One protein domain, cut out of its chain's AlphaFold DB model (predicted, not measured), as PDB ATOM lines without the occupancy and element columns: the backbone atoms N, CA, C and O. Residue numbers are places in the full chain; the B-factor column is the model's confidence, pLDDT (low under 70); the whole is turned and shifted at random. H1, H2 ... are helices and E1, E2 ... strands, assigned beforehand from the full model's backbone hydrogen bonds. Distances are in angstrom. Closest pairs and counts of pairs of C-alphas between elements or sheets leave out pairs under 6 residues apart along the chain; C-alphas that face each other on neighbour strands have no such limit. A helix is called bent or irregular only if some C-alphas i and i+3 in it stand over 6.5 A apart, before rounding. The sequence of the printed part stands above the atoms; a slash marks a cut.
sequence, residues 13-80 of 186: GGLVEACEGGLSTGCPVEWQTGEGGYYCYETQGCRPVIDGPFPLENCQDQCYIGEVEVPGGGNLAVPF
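AT A GLANCE: This is residues 13 to 80 of the 186 residues of the protein "Hypothetical protein" of Symbiodinium sp. KB8 (UniProt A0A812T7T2). With little regular structure, this is a small antiparallel sheet, E2-E1-E3, among long loops, with the short helices H1 and H2 towards one end. Residues 17 to 18 pair parallel with 63 to 64 of E3. The printed part has 68 residues, 19 in named elements, along the chain H1 H2 E1 E2 E3, class mixed; it is compact, radius of gyration of the C-alphas 10.5 A, spans 27 by 26 by 17 A.

IN THESE COORDINATES: H1, residues 23 to 26, begins at C-alpha (323.416, 240.864, 250.445) and is irregular, C-alphas 23 and 26 being 7.2 A apart. H2 is residues 29 to 32, 5.8 A. E1 is residues 37 to 40, 10.4 A; E2 is 46 to 48, 6.9 A; E3 is 62 to 65, 10.2 A, ending at (329.006, 239.609, 258.236).

HOW THE PARTS SIT: Inner strand E1 is antiparallel to E3 (N 37 to O 65, 2.9 A) and, as a hairpin, to E2 (N 38 to O 47, 2.8 A), within hydrogen-bond range. H1 is on the sheet, height 8.6 A; H2 only grazes it with residues 29 to 32. Both helices are too short for an O i to N i+4 pair; of O i to N i+3, H1 has 0 of 1 within range, H2 1 of 1.

THE WHOLE: The C-alphas farthest apart, Thr 33 and Glu 57, are 28.6 A apart. The printed part has no cut; the link E2 to E3 is long. pLDDT is under 70 at residues 13 to 15, 21 to 25 and 68 to 79.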
ATOM      1  N   GLY A  13     322.431 221.185 263.305       47.22
ATOM      2  CA  GLY A  13     322.658 222.574 263.667       47.22
ATOM      3  C   GLY A  13     323.237 223.268 262.442       47.22
ATOM      4  O   GLY A  13     324.399 223.042 262.105       47.22
ATOM      5  N   GLY A  14     322.407 224.048 261.746       57.62
ATOM      6  CA  GLY A  14     322.787 224.748 260.523       57.62
ATOM      7  C   GLY A  14     324.045 225.588 260.737       57.62
ATOM      8  O   GLY A  14     324.079 226.477 261.590       57.62
ATOM      9  N   LEU A  15     325.095 225.274 259.983       64.69
ATOM     10  CA  LEU A  15     326.309 226.076 259.941       64.69
ATOM     11  C   LEU A  15     325.983 227.383 259.198       64.69
ATOM     12  O   LEU A  15     325.571 227.357 258.043       64.69
ATOM     13  N   VAL A  16     326.139 228.515 259.867       75.00
ATOM     14  CA  VAL A  16     325.964 229.862 259.324       75.00
ATOM     15  C   VAL A  16     327.211 230.224 258.523       75.00
ATOM     16  O   VAL A  16     328.320 230.270 259.056       75.00
ATOM     17  N   GLU A  17     327.042 230.479 257.231       83.44
ATOM     18  CA  GLU A  17     328.146 230.825 256.331       83.44
ATOM     19  C   GLU A  17     328.310 232.342 256.177       83.44
ATOM     20  O   GLU A  17     327.453 233.122 256.591       83.44
ATOM     21  N   ALA A  18     329.431 232.789 255.604       85.56
ATOM     22  CA  ALA A  18     329.649 234.209 255.342       85.56
ATOM     23  C   ALA A  18     328.630 234.717 254.313       85.56
ATOM     24  O   ALA A  18     328.358 234.047 253.318       85.56
ATOM     25  N   CYS A  19     328.102 235.922 254.507       85.25
ATOM     26  CA  CYS A  19     327.189 236.521 253.539       85.25
ATOM     27  C   CYS A  19     327.893 236.774 252.199       85.25
ATOM     28  O   CYS A  19     328.977 237.365 252.163       85.25
ATOM     29  N   GLU A  20     327.255 236.400 251.082       81.56
ATOM     30  CA  GLU A  20     327.781 236.739 249.759       81.56
ATOM     31  C   GLU A  20     327.781 238.265 249.552       81.56
ATOM     32  O   GLU A  20     326.855 238.991 249.940       81.56
ATOM     33  N   GLY A  21     328.858 238.768 248.941       64.38
ATOM     34  CA  GLY A  21     329.104 240.199 248.780       64.38
ATOM     35  C   GLY A  21     327.963 240.912 248.050       64.38
ATOM     36  O   GLY A  21     327.762 240.712 246.856       64.38
ATOM     37  N   GLY A  22     327.240 241.773 248.773       62.62
ATOM     38  CA  GLY A  22     326.117 242.569 248.265       62.62
ATOM     39  C   GLY A  22     324.800 242.352 249.015       62.62
ATOM     40  O   GLY A  22     323.977 243.267 249.052       62.62
ATOM     41  N   LEU A  23     324.626 241.201 249.675       61.72
ATOM     42  CA  LEU A  23     323.416 240.864 250.445       61.72
ATOM     43  C   LEU A  23     323.365 241.568 251.809       61.72
ATOM     44  O   LEU A  23     322.290 241.874 252.313       61.72
ATOM     45  N   SER A  24     324.523 241.944 252.351       58.84
ATOM     46  CA  SER A  24     324.671 242.699 253.602       58.84
ATOM     47  C   SER A  24     324.300 244.187 253.502       58.84
ATOM     48  O   SER A  24     324.477 244.925 254.467       58.84
ATOM     49  N   THR A  25     323.783 244.659 252.360       65.31
ATOM     50  CA  THR A  25     323.417 246.076 252.150       65.31
ATOM     51  C   THR A  25     322.252 246.554 253.020       65.31
ATOM     52  O   THR A  25     322.090 247.762 253.187       65.31
ATOM     53  N   GLY A  26     321.465 245.636 253.591       76.25
ATOM     54  CA  GLY A  26     320.430 245.947 254.585       76.25
ATOM     55  C   GLY A  26     320.955 246.129 256.014       76.25
ATOM     56  O   GLY A  26     320.234 246.662 256.854       76.25
ATOM     57  N   CYS A  27     322.198 245.720 256.289       87.44
ATOM     58  CA  CYS A  27     322.808 245.764 257.618       87.44
ATOM     59  C   CYS A  27     323.811 246.911 257.763       87.44
ATOM     60  O   CYS A  27     324.270 247.457 256.755       87.44
ATOM     61  N   PRO A  28     324.169 247.291 259.006       88.12
ATOM     62  CA  PRO A  28     325.146 248.345 259.249       88.12
ATOM     63  C   PRO A  28     326.453 248.083 258.492       88.12
ATOM     64  O   PRO A  28     327.057 247.014 258.604       88.12
ATOM     65  N   VAL A  29     326.880 249.054 257.684       84.50
ATOM     66  CA  VAL A  29     328.042 248.903 256.791       84.50
ATOM     67  C   VAL A  29     329.331 248.682 257.582       84.50
ATOM     68  O   VAL A  29     330.227 247.976 257.124       84.50
ATOM     69  N   GLU A  30     329.397 249.226 258.796       84.69
ATOM     70  CA  GLU A  30     330.500 249.050 259.735       84.69
ATOM     71  C   GLU A  30     330.740 247.586 260.127       84.69
ATOM     72  O   GLU A  30     331.862 247.239 260.490       84.69
ATOM     73  N   TRP A  31     329.743 246.703 259.998       86.38
ATOM     74  CA  TRP A  31     329.903 245.276 260.299       86.38
ATOM     75  C   TRP A  31     330.790 244.559 259.282       86.38
ATOM     76  O   TRP A  31     331.401 243.552 259.613       86.38
ATOM     77  N   GLN A  32     330.934 245.088 258.063       79.44
ATOM     78  CA  GLN A  32     331.810 244.492 257.047       79.44
ATOM     79  C   GLN A  32     333.299 244.610 257.405       79.44
ATOM     80  O   GLN A  32     334.117 243.868 256.867       79.44
ATOM     81  N   THR A  33     333.657 245.545 258.289       75.81
ATOM     82  CA  THR A  33     335.048 245.852 258.664       75.81
ATOM     83  C   THR A  33     335.264 245.941 260.179       75.81
ATOM     84  O   THR A  33     336.307 246.422 260.613       75.81
ATOM     85  N   GLY A  34     334.264 245.566 260.979       74.38
ATOM     86  CA  GLY A  34     334.226 245.752 262.431       74.38
ATOM     87  C   GLY A  34     333.782 244.488 263.162       74.38
ATOM     88  O   GLY A  34     334.070 243.387 262.708       74.38
ATOM     89  N   GLU A  35     333.059 244.651 264.274       75.44
ATOM     90  CA  GLU A  35     332.615 243.550 265.157       75.44
ATOM     91  C   GLU A  35     331.713 242.516 264.457       75.44
ATOM     92  O   GLU A  35     331.561 241.397 264.935       75.44
ATOM     93  N   GLY A  36     331.150 242.868 263.300       85.94
ATOM     94  CA  GLY A  36     330.354 241.954 262.500       85.94
ATOM     95  C   GLY A  36     328.934 241.751 263.024       85.94
ATOM     96  O   GLY A  36     328.434 242.472 263.891       85.94
ATOM     97  N   GLY A  37     328.254 240.763 262.458       86.56
ATOM     98  CA  GLY A  37     326.894 240.406 262.839       86.56
ATOM     99  C   GLY A  37     326.308 239.336 261.938       86.56
ATOM    100  O   GLY A  37     327.025 238.672 261.197       86.56
ATOM    101  N   TYR A  38     324.996 239.184 261.992       87.81
ATOM    102  CA  TYR A  38     324.243 238.170 261.272       87.81
ATOM    103  C   TYR A  38     323.143 238.822 260.445       87.81
ATOM    104  O   TYR A  38     322.537 239.815 260.856       87.81
ATOM    105  N   TYR A  39     322.871 238.242 259.283       89.88
ATOM    106  CA  TYR A  39     321.787 238.626 258.394       89.88
ATOM    107  C   TYR A  39     320.878 237.431 258.145       89.88
ATOM    108  O   TYR A  39     321.353 236.341 257.842       89.88
ATOM    109  N   CYS A  40     319.575 237.654 258.259       89.94
ATOM    110  CA  CYS A  40     318.555 236.665 257.959       89.94
ATOM    111  C   CYS A  40     317.986 236.902 256.557       89.94
ATOM    112  O   CYS A  40     317.421 237.967 256.303       89.94
ATOM    113  N   TYR A  41     318.059 235.913 255.666       86.19
ATOM    114  CA  TYR A  41     317.519 236.030 254.308       86.19
ATOM    115  C   TYR A  41     315.990 236.105 254.288       86.19
ATOM    116  O   TYR A  41     315.427 236.842 253.479       86.19
ATOM    117  N   GLU A  42     315.318 235.400 255.200       87.06
ATOM    118  CA  GLU A  42     313.851 235.328 255.251       87.06
ATOM    119  C   GLU A  42     313.211 236.652 255.677       87.06
ATOM    120  O   GLU A  42     312.262 237.132 255.057       87.06
ATOM    121  N   THR A  43     313.735 237.255 256.746       87.38
ATOM    122  CA  THR A  43     313.191 238.495 257.321       87.38
ATOM    123  C   THR A  43     313.884 239.744 256.793       87.38
ATOM    124  O   THR A  43     313.420 240.854 257.052       87.38
ATOM    125  N   GLN A  44     314.999 239.575 256.072       88.19
ATOM    126  CA  GLN A  44     315.919 240.647 255.692       88.19
ATOM    127  C   GLN A  44     316.411 241.460 256.905       88.19
ATOM    128  O   GLN A  44     316.730 242.645 256.793       88.19
ATOM    129  N   GLY A  45     316.423 240.823 258.080       89.06
ATOM    130  CA  GLY A  45     316.791 241.419 259.355       89.06
ATOM    131  C   GLY A  45     318.280 241.288 259.657       89.06
ATOM    132  O   GLY A  45     318.951 240.371 259.184       89.06
ATOM    133  N   CYS A  46     318.778 242.190 260.501       90.75
ATOM    134  CA  CYS A  46     320.175 242.257 260.922       90.75
ATOM    135  C   CYS A  46     320.274 242.127 262.441       90.75
ATOM    136  O   CYS A  46     319.492 242.753 263.158       90.75
ATOM    137  N   ARG A  47     321.241 241.347 262.928       87.88
ATOM    138  CA  ARG A  47     321.452 241.090 264.360       87.88
ATOM    139  C   ARG A  47     322.941 241.195 264.706       87.88
ATOM    140  O   ARG A  47     323.753 240.636 263.974       87.88
ATOM    141  N   PRO A  48     323.333 241.952 265.744       85.31
ATOM    142  CA  PRO A  48     324.743 242.186 266.042       85.31
ATOM    143  C   PRO A  48     325.425 240.917 266.560       85.31
ATOM    144  O   PRO A  48     324.778 240.032 267.121       85.31
ATOM    145  N   VAL A  49     326.751 240.852 266.422       79.31
ATOM    146  CA  VAL A  49     327.547 239.683 266.831       79.31
ATOM    147  C   VAL A  49     327.334 239.268 268.291       79.31
ATOM    148  O   VAL A  49     327.306 238.077 268.594       79.31
ATOM    149  N   ILE A  50     327.133 240.239 269.189       72.75
ATOM    150  CA  ILE A  50     326.964 240.011 270.632       72.75
ATOM    151  C   ILE A  50     325.699 239.213 270.965       72.75
ATOM    152  O   ILE A  50     325.663 238.492 271.965       72.75
ATOM    153  N   ASP A  51     324.695 239.309 270.099       75.44
ATOM    154  CA  ASP A  51     323.435 238.601 270.251       75.44
ATOM    155  C   ASP A  51     323.529 237.171 269.680       75.44
ATOM    156  O   ASP A  51     322.743 236.291 270.048       75.44
ATOM    157  N   GLY A  52     324.523 236.908 268.825       77.12
ATOM    158  CA  GLY A  52     324.726 235.635 268.140       77.12
ATOM    159  C   GLY A  52     323.854 235.464 266.883       77.12
ATOM    160  O   GLY A  52     323.138 236.388 266.473       77.12
ATOM    161  N   PRO A  53     323.887 234.277 266.255       82.31
ATOM    162  CA  PRO A  53     323.067 233.973 265.086       82.31
ATOM    163  C   PRO A  53     321.587 233.913 265.457       82.31
ATOM    164  O   PRO A  53     321.234 233.591 266.591       82.31
ATOM    165  N   PHE A  54     320.715 234.225 264.502       84.88
ATOM    166  CA  PHE A  54     319.270 234.114 264.666       84.88
ATOM    167  C   PHE A  54     318.874 232.692 265.098       84.88
ATOM    168  O   PHE A  54     319.481 231.719 264.643       84.88
ATOM    169  N   PRO A  55     317.840 232.540 265.937       81.56
ATOM    170  CA  PRO A  55     317.293 231.227 266.234       81.56
ATOM    171  C   PRO A  55     316.795 230.530 264.981       81.56
ATOM    172  O   PRO A  55     316.145 231.169 264.156       81.56
ATOM    173  N   LEU A  56     316.983 229.214 264.899       78.81
ATOM    174  CA  LEU A  56     316.435 228.399 263.806       78.81
ATOM    175  C   LEU A  56     314.904 228.511 263.682       78.81
ATOM    176  O   LEU A  56     314.363 228.351 262.594       78.81
ATOM    177  N   GLU A  57     314.197 228.811 264.775       76.44
ATOM    178  CA  GLU A  57     312.747 229.063 264.747       76.44
ATOM    179  C   GLU A  57     312.368 230.376 264.041       76.44
ATOM    180  O   GLU A  57     311.278 230.478 263.483       76.44
ATOM    181  N   ASN A  58     313.270 231.361 264.048       79.25
ATOM    182  CA  ASN A  58     313.030 232.704 263.521       79.25
ATOM    183  C   ASN A  58     313.705 232.933 262.169       79.25
ATOM    184  O   ASN A  58     313.256 233.780 261.398       79.25
ATOM    185  N   CYS A  59     314.813 232.238 261.916       84.94
ATOM    186  CA  CYS A  59     315.536 232.302 260.663       84.94
ATOM    187  C   CYS A  59     316.420 231.071 260.471       84.94
ATOM    188  O   CYS A  59     317.424 230.891 261.170       84.94
ATOM    189  N   GLN A  60     316.060 230.240 259.499       84.50
ATOM    190  CA  GLN A  60     316.849 229.067 259.129       84.50
ATOM    191  C   GLN A  60     317.926 229.453 258.121       84.50
ATOM    192  O   GLN A  60     319.053 228.970 258.210       84.50
ATOM    193  N   ASP A  61     317.588 230.357 257.201       85.81
ATOM    194  CA  ASP A  61     318.500 230.837 256.170       85.81
ATOM    195  C   ASP A  61     319.145 232.158 256.600       85.81
ATOM    196  O   ASP A  61     318.583 233.246 256.435       85.81
ATOM    197  N   GLN A  62     320.330 232.063 257.198       88.81
ATOM    198  CA  GLN A  62     321.086 233.209 257.696       88.81
ATOM    199  C   GLN A  62     322.572 233.103 257.355       88.81
ATOM    200  O   GLN A  62     323.107 232.018 257.134       88.81
ATOM    201  N   CYS A  63     323.252 234.242 257.370       87.81
ATOM    202  CA  CYS A  63     324.683 234.350 257.123       87.81
ATOM    203  C   CYS A  63     325.349 235.325 258.103       87.81
ATOM    204  O   CYS A  63     324.670 236.142 258.726       87.81
ATOM    205  N   TYR A  64     326.673 235.258 258.245       87.88
ATOM    206  CA  TYR A  64     327.449 236.186 259.070       87.88
ATOM    207  C   TYR A  64     328.180 237.248 258.233       87.88
ATOM    208  O   TYR A  64     328.586 237.020 257.093       87.88
ATOM    209  N   ILE A  65     328.357 238.431 258.813       87.75
ATOM    210  CA  ILE A  65     329.006 239.609 258.236       87.75
ATOM    211  C   ILE A  65     330.243 239.920 259.083       87.75
ATOM    212  O   ILE A  65     330.117 240.043 260.297       87.75
ATOM    213  N   GLY A  66     331.407 240.101 258.453       81.75
ATOM    214  CA  GLY A  66     332.649 240.487 259.140       81.75
ATOM    215  C   GLY A  66     333.409 239.323 259.792       81.75
ATOM    216  O   GLY A  66     333.183 238.158 259.460       81.75
ATOM    217  N   GLU A  67     334.338 239.646 260.700       71.56
ATOM    218  CA  GLU A  67     335.097 238.669 261.496       71.56
ATOM    219  C   GLU A  67     334.362 238.389 262.810       71.56
ATOM    220  O   GLU A  67     334.526 239.084 263.809       71.56
ATOM    221  N   VAL A  68     333.503 237.372 262.794       66.94
ATOM    222  CA  VAL A  68     332.690 236.997 263.951       66.94
ATOM    223  C   VAL A  68     333.468 236.026 264.848       66.94
ATOM    224  O   VAL A  68     333.475 234.817 264.628       66.94
ATOM    225  N   GLU A  69     334.133 236.555 265.877       58.62
ATOM    226  CA  GLU A  69     334.764 235.759 266.940       58.62
ATOM    227  C   GLU A  69     333.803 235.597 268.130       58.62
ATOM    228  O   GLU A  69     333.806 236.389 269.071       58.62
ATOM    229  N   VAL A  70     332.948 234.571 268.100       53.97
ATOM    230  CA  VAL A  70     332.018 234.300 269.212       53.97
ATOM    231  C   VAL A  70     332.743 233.560 270.351       53.97
ATOM    232  O   VAL A  70     333.274 232.463 270.120       53.97
ATOM    233  N   PRO A  71     332.741 234.070 271.600       44.16
ATOM    234  CA  PRO A  71     333.197 233.303 272.755       44.16
ATOM    235  C   PRO A  71     332.248 232.115 272.970       44.16
ATOM    236  O   PRO A  71     331.071 232.313 273.252       44.16
ATOM    237  N   GLY A  72     332.746 230.885 272.823       43.62
ATOM    238  CA  GLY A  72     331.930 229.662 272.930       43.62
ATOM    239  C   GLY A  72     331.914 228.787 271.675       43.62
ATOM    240  O   GLY A  72     331.463 227.651 271.746       43.62
ATOM    241  N   GLY A  73     332.509 229.253 270.573       40.75
ATOM    242  CA  GLY A  73     332.864 228.396 269.446       40.75
ATOM    243  C   GLY A  73     331.747 228.195 268.424       40.75
ATOM    244  O   GLY A  73     330.991 227.233 268.483       40.75
ATOM    245  N   GLY A  74     331.787 229.031 267.388       50.06
ATOM    246  CA  GLY A  74     331.401 228.637 266.038       50.06
ATOM    247  C   GLY A  74     330.152 229.310 265.489       50.06
ATOM    248  O   GLY A  74     329.219 229.641 266.212       50.06
ATOM    249  N   ASN A  75     330.154 229.462 264.167       54.25
ATOM    250  CA  ASN A  75     329.072 229.962 263.325       54.25
ATOM    251  C   ASN A  75     327.846 229.025 263.325       54.25
ATOM    252  O   ASN A  75     327.308 228.719 262.277       54.25
ATOM    253  N   LEU A  76     327.446 228.464 264.459       57.31
ATOM    254  CA  LEU A  76     326.341 227.516 264.552       57.31
ATOM    255  C   LEU A  76     325.070 228.277 264.889       57.31
ATOM    256  O   LEU A  76     325.024 228.973 265.902       57.31
ATOM    257  N   ALA A  77     324.043 228.133 264.051       61.69
ATOM    258  CA  ALA A  77     322.717 228.641 264.359       61.69
ATOM    259  C   ALA A  77     322.272 228.051 265.700       61.69
ATOM    260  O   ALA A  77     322.209 226.830 265.879       61.69
ATOM    261  N   VAL A  78     322.028 228.927 266.669       67.06
ATOM    262  CA  VAL A  78     321.675 228.510 268.021       67.06
ATOM    263  C   VAL A  78     320.172 228.266 268.111       67.06
ATOM    264  O   VAL A  78     319.393 228.918 267.417       67.06
ATOM    265  N   PRO A  79     319.720 227.327 268.951       68.38
ATOM    266  CA  PRO A  79     318.303 227.000 269.042       68.38
ATOM    267  C   PRO A  79     317.458 228.106 269.691       68.38
ATOM    268  O   PRO A  79     316.268 228.177 269.401       68.38
ATOM    269  N   PHE A  80     318.039 228.973 270.534       73.50
ATOM    270  CA  PHE A  80     317.294 230.010 271.257       73.50
ATOM    271  C   PHE A  80     318.028 231.357 271.323       73.50
ATOM    272  O   PHE A  80     319.243 231.410 271.493       73.50
TER     273      PHE A  80